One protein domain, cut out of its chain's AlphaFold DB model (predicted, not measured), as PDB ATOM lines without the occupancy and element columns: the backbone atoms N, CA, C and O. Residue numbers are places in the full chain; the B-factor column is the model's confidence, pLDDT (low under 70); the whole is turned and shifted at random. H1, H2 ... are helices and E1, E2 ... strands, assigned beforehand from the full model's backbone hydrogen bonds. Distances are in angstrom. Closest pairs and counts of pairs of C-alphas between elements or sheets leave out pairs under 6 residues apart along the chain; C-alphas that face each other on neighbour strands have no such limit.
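AT A GLANCE: This is residues 8 to 79 of the 155 residues of the protein "Cell filamentation protein Fic" of Lachnospiraceae bacterium (UniProt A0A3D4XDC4). What would one see first, going along the printed part? A loose, open model: after a long opening stretch, a short helix H1 is set off at one end of the longest axis, and the chain then runs through a second helix, H2, and folds back into a two-stranded hairpin, E1 and E2. Residues 73 to 79 trail from the hairpin towards the other end of that axis. What is it made of? The printed part has 72 residues, with two named helices and then two named strands, in the order H1, H2, E1, E2; the sheet, E1 - E2, is antiparallel. The class is mixed, helices and strands, though under half of the residues are in named elements. How spread out is it? It is loose, with a radius of gyration of the C-alphas of 14.2 A and spans of 42 by 28 by 21 A.

HOW THE PARTS SIT: How do the two helices stand to each other? H1, residues 22 to 30, and H2, residues 40 to 49, are apart. In both, every O i to N i+4 pair is within hydrogen-bond range. How are the strands paired? E1, residues 61 to 65, and E2, residues 68 to 72, are antiparallel neighbours and form a hairpin, with 168 degrees between their directions. N 63 and O 70 are within hydrogen-bond range at 2.9 A, and so are N 70 and O 63 at 2.8 A. The C-alphas of Ser 64 and Phe 69, which face each other, are 4.4 A apart. Which helices and strands stay apart? H1 is apart from E1 and from E2, and H2 is apart from E2.

IN THESE COORDINATES: Where do the helices lie? H1, residues 22 to 30, begins with C-alpha 22 at (185.705, 245.465, 241.785) and is 12.2 A long from first to last C-alpha. H2, residues 40 to 49, is 14.2 A long and begins with C-alpha 40 at (175.158, 233.399, 238.746). Where do the strands lie? E1, residues 61 to 65, is 13.7 A long. E2, residues 68 to 72, is 12.8 A long and ends with C-alpha 72 at (162.424, 239.103, 233.375).

THE WHOLE: How large is it? The two C-alphas farthest apart, those of Val 23 and Lys 79, are 42.6 A apart. How are the parts linked? Residues 8 to 21 hold no named element. The link from H1 to H2 is short, that from H2 to E1 is long with 11 residues, and that from E1 to E2 is tight. Is anything missing or uncertain? The printed part has no cut, and its mean pLDDT is 89.6; no printed residue is under 70.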
ATOM      1  N   GLN A   8     171.746 239.795 225.047       93.81
ATOM      2  CA  GLN A   8     170.868 239.077 224.125       93.81
ATOM      3  C   GLN A   8     171.571 238.590 222.844       93.81
ATOM      4  O   GLN A   8     170.981 237.850 222.069       93.81
ATOM      5  N   GLU A   9     172.812 239.018 222.604       92.38
ATOM      6  CA  GLU A   9     173.641 238.606 221.462       92.38
ATOM      7  C   GLU A   9     174.730 237.596 221.892       92.38
ATOM      8  O   GLU A   9     175.654 237.314 221.132       92.38
ATOM      9  N   ARG A  10     174.661 237.073 223.127       89.62
ATOM     10  CA  ARG A  10     175.640 236.142 223.705       89.62
ATOM     11  C   ARG A  10     174.971 234.878 224.231       89.62
ATOM     12  O   ARG A  10     173.816 234.900 224.642       89.62
ATOM     13  N   ASP A  11     175.738 233.795 224.268       90.12
ATOM     14  CA  ASP A  11     175.335 232.565 224.946       90.12
ATOM     15  C   ASP A  11     175.516 232.713 226.460       90.12
ATOM     16  O   ASP A  11     176.626 232.922 226.942       90.12
ATOM     17  N   ILE A  12     174.417 232.588 227.205       87.94
ATOM     18  CA  ILE A  12     174.358 232.791 228.657       87.94
ATOM     19  C   ILE A  12     175.351 231.884 229.397       87.94
ATOM     20  O   ILE A  12     175.969 232.329 230.365       87.94
ATOM     21  N   ASN A  13     175.563 230.662 228.900       84.62
ATOM     22  CA  ASN A  13     176.361 229.641 229.577       84.62
ATOM     23  C   ASN A  13     177.863 229.926 229.565       84.62
ATOM     24  O   ASN A  13     178.596 229.438 230.426       84.62
ATOM     25  N   THR A  14     178.327 230.698 228.582       85.25
ATOM     26  CA  THR A  14     179.753 230.904 228.298       85.25
ATOM     27  C   THR A  14     180.223 232.330 228.586       85.25
ATOM     28  O   THR A  14     181.382 232.673 228.342       85.25
ATOM     29  N   ILE A  15     179.356 233.184 229.144       84.81
ATOM     30  CA  ILE A  15     179.698 234.582 229.416       84.81
ATOM     31  C   ILE A  15     180.772 234.700 230.503       84.81
ATOM     32  O   ILE A  15     180.613 234.177 231.609       84.81
ATOM     33  N   PRO A  16     181.836 235.486 230.258       81.62
ATOM     34  CA  PRO A  16     182.863 235.716 231.258       81.62
ATOM     35  C   PRO A  16     182.367 236.622 232.392       81.62
ATOM     36  O   PRO A  16     181.727 237.659 232.177       81.62
ATOM     37  N   SER A  17     182.754 236.280 233.622       82.00
ATOM     38  CA  SER A  17     182.500 237.109 234.805       82.00
ATOM     39  C   SER A  17     183.336 238.385 234.761       82.00
ATOM     40  O   SER A  17     184.536 238.366 235.034       82.00
ATOM     41  N   THR A  18     182.705 239.510 234.426       84.81
ATOM     42  CA  THR A  18     183.374 240.817 234.365       84.81
ATOM     43  C   THR A  18     182.789 241.757 235.414       84.81
ATOM     44  O   THR A  18     181.612 242.119 235.361       84.81
ATOM     45  N   ARG A  19     183.617 242.178 236.376       85.62
ATOM     46  CA  ARG A  19     183.201 243.051 237.483       85.62
ATOM     47  C   ARG A  19     183.191 244.510 237.029       85.62
ATOM     48  O   ARG A  19     184.234 245.043 236.674       85.62
ATOM     49  N   ARG A  20     182.031 245.176 237.093       85.75
ATOM     50  CA  ARG A  20     181.928 246.633 236.847       85.75
ATOM     51  C   ARG A  20     182.521 247.458 237.984       85.75
ATOM     52  O   ARG A  20     183.171 248.462 237.737       85.75
ATOM     53  N   ASN A  21     182.277 247.027 239.218       90.69
ATOM     54  CA  ASN A  21     182.820 247.643 240.421       90.69
ATOM     55  C   ASN A  21     183.565 246.566 241.232       90.69
ATOM     56  O   ASN A  21     182.921 245.799 241.956       90.69
ATOM     57  N   PRO A  22     184.900 246.462 241.085       90.06
ATOM     58  CA  PRO A  22     185.705 245.465 241.785       90.06
ATOM     59  C   PRO A  22     185.630 245.570 243.311       90.06
ATOM     60  O   PRO A  22     185.672 244.542 243.976       90.06
ATOM     61  N   VAL A  23     185.470 246.780 243.859       94.12
ATOM     62  CA  VAL A  23     185.396 247.007 245.311       94.12
ATOM     63  C   VAL A  23     184.116 246.402 245.883       94.12
ATOM     64  O   VAL A  23     184.175 245.624 246.831       94.12
ATOM     65  N   LEU A  24     182.961 246.691 245.272       92.25
ATOM     66  CA  LEU A  24     181.692 246.081 245.689       92.25
ATOM     67  C   LEU A  24     181.730 244.560 245.536       92.25
ATOM     68  O   LEU A  24     181.321 243.836 246.439       92.25
ATOM     69  N   ALA A  25     182.257 244.077 244.412       89.88
ATOM     70  CA  ALA A  25     182.413 242.652 244.160       89.88
ATOM     71  C   ALA A  25     183.274 241.952 245.229       89.88
ATOM     72  O   ALA A  25     182.929 240.855 245.659       89.88
ATOM     73  N   ASP A  26     184.365 242.576 245.680       91.31
ATOM     74  CA  ASP A  26     185.208 242.019 246.740       91.31
ATOM     75  C   ASP A  26     184.472 241.978 248.089       91.31
ATOM     76  O   ASP A  26     184.498 240.952 248.766       91.31
ATOM     77  N   ILE A  27     183.733 243.037 248.441       94.38
ATOM     78  CA  ILE A  27     182.916 243.075 249.667       94.38
ATOM     79  C   ILE A  27     181.869 241.953 249.660       94.38
ATOM     80  O   ILE A  27     181.833 241.147 250.588       94.38
ATOM     81  N   PHE A  28     181.050 241.849 248.607       92.44
ATOM     82  CA  PHE A  28     180.031 240.794 248.509       92.44
ATOM     83  C   PHE A  28     180.647 239.390 248.471       92.44
ATOM     84  O   PHE A  28     180.067 238.456 249.024       92.44
ATOM     85  N   GLY A  29     181.835 239.246 247.877       90.38
ATOM     86  CA  GLY A  29     182.596 238.000 247.896       90.38
ATOM     87  C   GLY A  29     183.059 237.603 249.299       90.38
ATOM     88  O   GLY A  29     182.909 236.449 249.689       90.38
ATOM     89  N   ARG A  30     183.584 238.550 250.088       93.31
ATOM     90  CA  ARG A  30     184.025 238.307 251.476       93.31
ATOM     91  C   ARG A  30     182.869 238.007 252.423       93.31
ATOM     92  O   ARG A  30     183.038 237.217 253.344       93.31
ATOM     93  N   LEU A  31     181.711 238.620 252.188       95.44
ATOM     94  CA  LEU A  31     180.484 238.349 252.942       95.44
ATOM     95  C   LEU A  31     179.829 237.008 252.569       95.44
ATOM     96  O   LEU A  31     178.878 236.599 253.225       95.44
ATOM     97  N   GLY A  32     180.304 236.331 251.517       90.94
ATOM     98  CA  GLY A  32     179.710 235.081 251.036       90.94
ATOM     99  C   GLY A  32     178.396 235.262 250.268       90.94
ATOM    100  O   GLY A  32     177.710 234.283 249.996       90.94
ATOM    101  N   TYR A  33     178.043 236.495 249.892       90.62
ATOM    102  CA  TYR A  33     176.838 236.802 249.110       90.62
ATOM    103  C   TYR A  33     177.049 236.713 247.600       90.62
ATOM    104  O   TYR A  33     176.087 236.759 246.836       90.62
ATOM    105  N   MET A  34     178.298 236.613 247.151       87.75
ATOM    106  CA  MET A  34     178.623 236.477 245.740       87.75
ATOM    107  C   MET A  34     179.769 235.493 245.553       87.75
ATOM    108  O   MET A  34     180.782 235.538 246.248       87.75
ATOM    109  N   GLU A  35     179.627 234.613 244.571       84.38
ATOM    110  CA  GLU A  35     180.667 233.650 244.231       84.38
ATOM    111  C   GLU A  35     181.812 234.312 243.462       84.38
ATOM    112  O   GLU A  35     181.652 235.323 242.775       84.38
ATOM    113  N   ARG A  36     183.008 233.721 243.555       70.94
ATOM    114  CA  ARG A  36     184.182 234.221 242.827       70.94
ATOM    115  C   ARG A  36     184.091 233.985 241.313       70.94
ATOM    116  O   ARG A  36     184.753 234.708 240.567       70.94
ATOM    117  N   GLN A  37     183.290 233.007 240.879       74.56
ATOM    118  CA  GLN A  37     183.113 232.593 239.483       74.56
ATOM    119  C   GLN A  37     181.774 233.079 238.898       74.56
ATOM    120  O   GLN A  37     180.827 233.353 239.626       74.56
ATOM    121  N   GLY A  38     181.706 233.216 237.570       76.06
ATOM    122  CA  GLY A  38     180.551 233.737 236.816       76.06
ATOM    123  C   GLY A  38     179.376 232.774 236.669       76.06
ATOM    124  O   GLY A  38     178.797 232.697 235.597       76.06
ATOM    125  N   SER A  39     179.037 232.032 237.717       86.12
ATOM    126  CA  SER A  39     177.984 231.005 237.725       86.12
ATOM    127  C   SER A  39     176.567 231.573 237.875       86.12
ATOM    128  O   SER A  39     175.593 230.860 237.656       86.12
ATOM    129  N   GLY A  40     176.430 232.840 238.280       88.62
ATOM    130  CA  GLY A  40     175.158 233.399 238.746       88.62
ATOM    131  C   GLY A  40     174.021 233.347 237.723       88.62
ATOM    132  O   GLY A  40     172.895 233.035 238.096       88.62
ATOM    133  N   LEU A  41     174.301 233.604 236.439       90.88
ATOM    134  CA  LEU A  41     173.272 233.544 235.393       90.88
ATOM    135  C   LEU A  41     172.768 232.112 235.183       90.88
ATOM    136  O   LEU A  41     171.556 231.900 235.148       90.88
ATOM    137  N   ASN A  42     173.680 231.138 235.134       90.25
ATOM    138  CA  ASN A  42     173.333 229.722 234.994       90.25
ATOM    139  C   ASN A  42     172.517 229.253 236.194       90.25
ATOM    140  O   ASN A  42     171.465 228.656 236.017       90.25
ATOM    141  N   LYS A  43     172.915 229.633 237.413       91.38
ATOM    142  CA  LYS A  43     172.167 229.298 238.632       91.38
ATOM    143  C   LYS A  43     170.757 229.869 238.646       91.38
ATOM    144  O   LYS A  43     169.848 229.203 239.124       91.38
ATOM    145  N   ILE A  44     170.562 231.086 238.134       93.12
ATOM    146  CA  ILE A  44     169.219 231.660 237.987       93.12
ATOM    147  C   ILE A  44     168.397 230.825 237.002       93.12
ATOM    148  O   ILE A  44     167.248 230.516 237.305       93.12
ATOM    149  N   CYS A  45     168.974 230.442 235.858       93.50
ATOM    150  CA  CYS A  45     168.289 229.614 234.863       93.50
ATOM    151  C   CYS A  45     167.941 228.234 235.430       93.50
ATOM    152  O   CYS A  45     166.769 227.876 235.459       93.50
ATOM    153  N   GLU A  46     168.918 227.521 235.988       93.62
ATOM    154  CA  GLU A  46     168.745 226.200 236.597       93.62
ATOM    155  C   GLU A  46     167.721 226.224 237.738       93.62
ATOM    156  O   GLU A  46     166.823 225.386 237.793       93.62
ATOM    157  N   ALA A  47     167.813 227.184 238.662       94.31
ATOM    158  CA  ALA A  47     166.860 227.287 239.768       94.31
ATOM    159  C   ALA A  47     165.433 227.540 239.267       94.31
ATOM    160  O   ALA A  47     164.470 227.043 239.851       94.31
ATOM    161  N   TYR A  48     165.296 228.306 238.186       95.06
ATOM    162  CA  TYR A  48     164.007 228.629 237.594       95.06
ATOM    163  C   TYR A  48     163.419 227.454 236.794       95.06
ATOM    164  O   TYR A  48     162.221 227.194 236.890       95.06
ATOM    165  N   GLU A  49     164.252 226.708 236.067       94.12
ATOM    166  CA  GLU A  49     163.874 225.482 235.348       94.12
ATOM    167  C   GLU A  49     163.445 224.354 236.295       94.12
ATOM    168  O   GLU A  49     162.508 223.616 235.996       94.12
ATOM    169  N   ASN A  50     164.073 224.258 237.469       94.06
ATOM    170  CA  ASN A  50     163.737 223.265 238.493       94.06
ATOM    171  C   ASN A  50     162.443 223.582 239.272       94.06
ATOM    172  O   ASN A  50     162.037 222.808 240.143       94.06
ATOM    173  N   ALA A  51     161.778 224.708 239.003       92.62
ATOM    174  CA  ALA A  51     160.523 225.047 239.661       92.62
ATOM    175  C   ALA A  51     159.373 224.138 239.180       92.62
ATOM    176  O   ALA A  51     159.192 223.916 237.988       92.62
ATOM    177  N   ALA A  52     158.519 223.676 240.102       88.19
ATOM    178  CA  ALA A  52     157.460 222.697 239.808       88.19
ATOM    179  C   ALA A  52     156.468 223.120 238.703       88.19
ATOM    180  O   ALA A  52     155.908 222.275 238.008       88.19
ATOM    181  N   SER A  53     156.245 224.426 238.542       89.31
ATOM    182  CA  SER A  53     155.314 224.996 237.556       89.31
ATOM    183  C   SER A  53     156.013 225.462 236.270       89.31
ATOM    184  O   SER A  53     155.401 226.171 235.464       89.31
ATOM    185  N   TYR A  54     157.290 225.116 236.081       92.19
ATOM    186  CA  TYR A  54     158.063 225.486 234.901       92.19
ATOM    187  C   TYR A  54     157.521 224.817 233.632       92.19
ATOM    188  O   TYR A  54     157.000 223.700 233.647       92.19
ATOM    189  N   LYS A  55     157.633 225.532 232.511       89.75
ATOM    190  CA  LYS A  55     157.292 225.046 231.174       89.75
ATOM    191  C   LYS A  55     158.363 225.496 230.201       89.75
ATOM    192  O   LYS A  55     158.912 226.588 230.349       89.75
ATOM    193  N   GLU A  56     158.601 224.683 229.182       88.44
ATOM    194  CA  GLU A  56     159.522 225.019 228.101       88.44
ATOM    195  C   GLU A  56     159.170 226.394 227.496       88.44
ATOM    196  O   GLU A  56     158.000 226.712 227.268       88.44
ATOM    197  N   GLY A  57     160.182 227.250 227.326       89.00
ATOM    198  CA  GLY A  57     160.016 228.633 226.859       89.00
ATOM    199  C   GLY A  57     159.593 229.657 227.925       89.00
ATOM    200  O   GLY A  57     159.405 230.833 227.603       89.00
ATOM    201  N   MET A  58     159.445 229.264 229.198       91.31
ATOM    202  CA  MET A  58     159.208 230.211 230.300       91.31
ATOM    203  C   MET A  58     160.477 230.668 231.018       91.31
ATOM    204  O   MET A  58     160.352 231.429 231.972       91.31
ATOM    205  N   GLY A  59     161.659 230.243 230.566       93.31
ATOM    206  CA  GLY A  59     162.943 230.579 231.181       93.31
ATOM    207  C   GLY A  59     163.186 232.085 231.368       93.31
ATOM    208  O   GLY A  59     162.519 232.910 230.733       93.31
ATOM    209  N   PRO A  60     164.139 232.457 232.242       95.94
ATOM    210  CA  PRO A  60     164.523 233.848 232.452       95.94
ATOM    211  C   PRO A  60     164.936 234.534 231.147       95.94
ATOM    212  O   PRO A  60     165.747 234.011 230.386       95.94
ATOM    213  N   GLU A  61     164.423 235.740 230.911       95.00
ATOM    214  CA  GLU A  61     164.825 236.555 229.764       95.00
ATOM    215  C   GLU A  61     165.796 237.645 230.222       95.00
ATOM    216  O   GLU A  61     165.501 238.421 231.137       95.00
ATOM    217  N   PHE A  62     166.961 237.712 229.579       94.62
ATOM    218  CA  PHE A  62     167.987 238.709 229.869       94.62
ATOM    219  C   PHE A  62     168.026 239.749 228.758       94.62
ATOM    220  O   PHE A  62     168.190 239.426 227.583       94.62
ATOM    221  N   TYR A  63     167.937 241.017 229.138       95.06
ATOM    222  CA  TYR A  63     168.021 242.129 228.204       95.06
ATOM    223  C   TYR A  63     168.995 243.178 228.716       95.06
ATOM    224  O   TYR A  63     169.014 243.520 229.897       95.06
ATOM    225  N   SER A  64     169.819 243.723 227.825       93.38
ATOM    226  CA  SER A  64     170.751 244.779 228.199       93.38
ATOM    227  C   SER A  64     170.820 245.874 227.152       93.38
ATOM    228  O   SER A  64     170.733 245.632 225.945       93.38
ATOM    229  N   TYR A  65     171.038 247.087 227.646       89.69
ATOM    230  CA  TYR A  65     171.290 248.282 226.862       89.69
ATOM    231  C   TYR A  65     172.375 249.133 227.540       89.69
ATOM    232  O   TYR A  65     172.884 248.757 228.596       89.69
ATOM    233  N   ARG A  66     172.760 250.274 226.947       85.69
ATOM    234  CA  ARG A  66     173.934 251.078 227.365       85.69
ATOM    235  C   ARG A  66     174.059 251.283 228.882       85.69
ATOM    236  O   ARG A  66     175.149 251.143 229.425       85.69
ATOM    237  N   VAL A  67     172.947 251.570 229.555       86.62
ATOM    238  CA  VAL A  67     172.887 251.853 231.000       86.62
ATOM    239  C   VAL A  67     171.939 250.919 231.760       86.62
ATOM    240  O   VAL A  67     171.673 251.144 232.933       86.62
ATOM    241  N   LEU A  68     171.419 249.878 231.104       89.12
ATOM    242  CA  LEU A  68     170.385 249.007 231.662       89.12
ATOM    243  C   LEU A  68     170.782 247.539 231.534       89.12
ATOM    244  O   LEU A  68     171.274 247.094 230.497       89.12
ATOM    245  N   PHE A  69     170.502 246.784 232.585       90.88
ATOM    246  CA  PHE A  69     170.455 245.333 232.555       90.88
ATOM    247  C   PHE A  69     169.152 244.910 233.227       90.88
ATOM    248  O   PHE A  69     168.863 245.357 234.334       90.88
ATOM    249  N   MET A  70     168.358 244.105 232.538       94.88
ATOM    250  CA  MET A  70     167.040 243.671 232.969       94.88
ATOM    251  C   MET A  70     166.974 242.151 232.917       94.88
ATOM    252  O   MET A  70     167.458 241.531 231.969       94.88
ATOM    253  N   VAL A  71     166.359 241.579 233.949       95.50
ATOM    254  CA  VAL A  71     166.027 240.160 234.028       95.50
ATOM    255  C   VAL A  71     164.525 240.061 234.204       95.50
ATOM    256  O   VAL A  71     163.972 240.643 235.138       95.50
ATOM    257  N   THR A  72     163.864 239.338 233.309       95.81
ATOM    258  CA  THR A  72     162.424 239.103 233.375       95.81
ATOM    259  C   THR A  72     162.174 237.663 233.803       95.81
ATOM    260  O   THR A  72     162.504 236.722 233.085       95.81
ATOM    261  N   LEU A  73     161.575 237.505 234.986       95.50
ATOM    262  CA  LEU A  73     161.141 236.225 235.539       95.50
ATOM    263  C   LEU A  73     159.614 236.183 235.514       95.50
ATOM    264  O   LEU A  73     158.951 236.968 236.194       95.50
ATOM    265  N   LYS A  74     159.040 235.284 234.714       92.94
ATOM    266  CA  LYS A  74     157.581 235.132 234.621       92.94
ATOM    267  C   LYS A  74     157.042 234.537 235.930       92.94
ATOM    268  O   LYS A  74     157.721 233.768 236.609       92.94
ATOM    269  N   ASN A  75     155.811 234.867 236.313       91.81
ATOM    270  CA  ASN A  75     155.175 234.181 237.438       91.81
ATOM    271  C   ASN A  75     154.630 232.826 236.962       91.81
ATOM    272  O   ASN A  75     153.566 232.762 236.345       91.81
ATOM    273  N   LEU A  76     155.349 231.746 237.271       90.56
ATOM    274  CA  LEU A  76     154.984 230.382 236.870       90.56
ATOM    275  C   LEU A  76     153.648 229.911 237.473       90.56
ATOM    276  O   LEU A  76     152.969 229.062 236.899       90.56
ATOM    277  N   ASN A  77     153.221 230.505 238.591       87.88
ATOM    278  CA  ASN A  77     151.998 230.130 239.304       87.88
ATOM    279  C   ASN A  77     150.770 230.957 238.888       87.88
ATOM    280  O   ASN A  77     149.690 230.784 239.448       87.88
ATOM    281  N   TYR A  78     150.892 231.840 237.892       82.69
ATOM    282  CA  TYR A  78     149.827 232.784 237.534       82.69
ATOM    283  C   TYR A  78     148.494 232.108 237.156       82.69
ATOM    284  O   TYR A  78     147.431 232.543 237.590       82.69
ATOM    285  N   LYS A  79     148.529 230.998 236.402       73.50
ATOM    286  CA  LYS A  79     147.302 230.266 236.028       73.50
ATOM    287  C   LYS A  79     146.649 229.534 237.204       73.50
ATOM    288  O   LYS A  79     145.429 229.410 237.219       73.50
TER     289      LYS A  79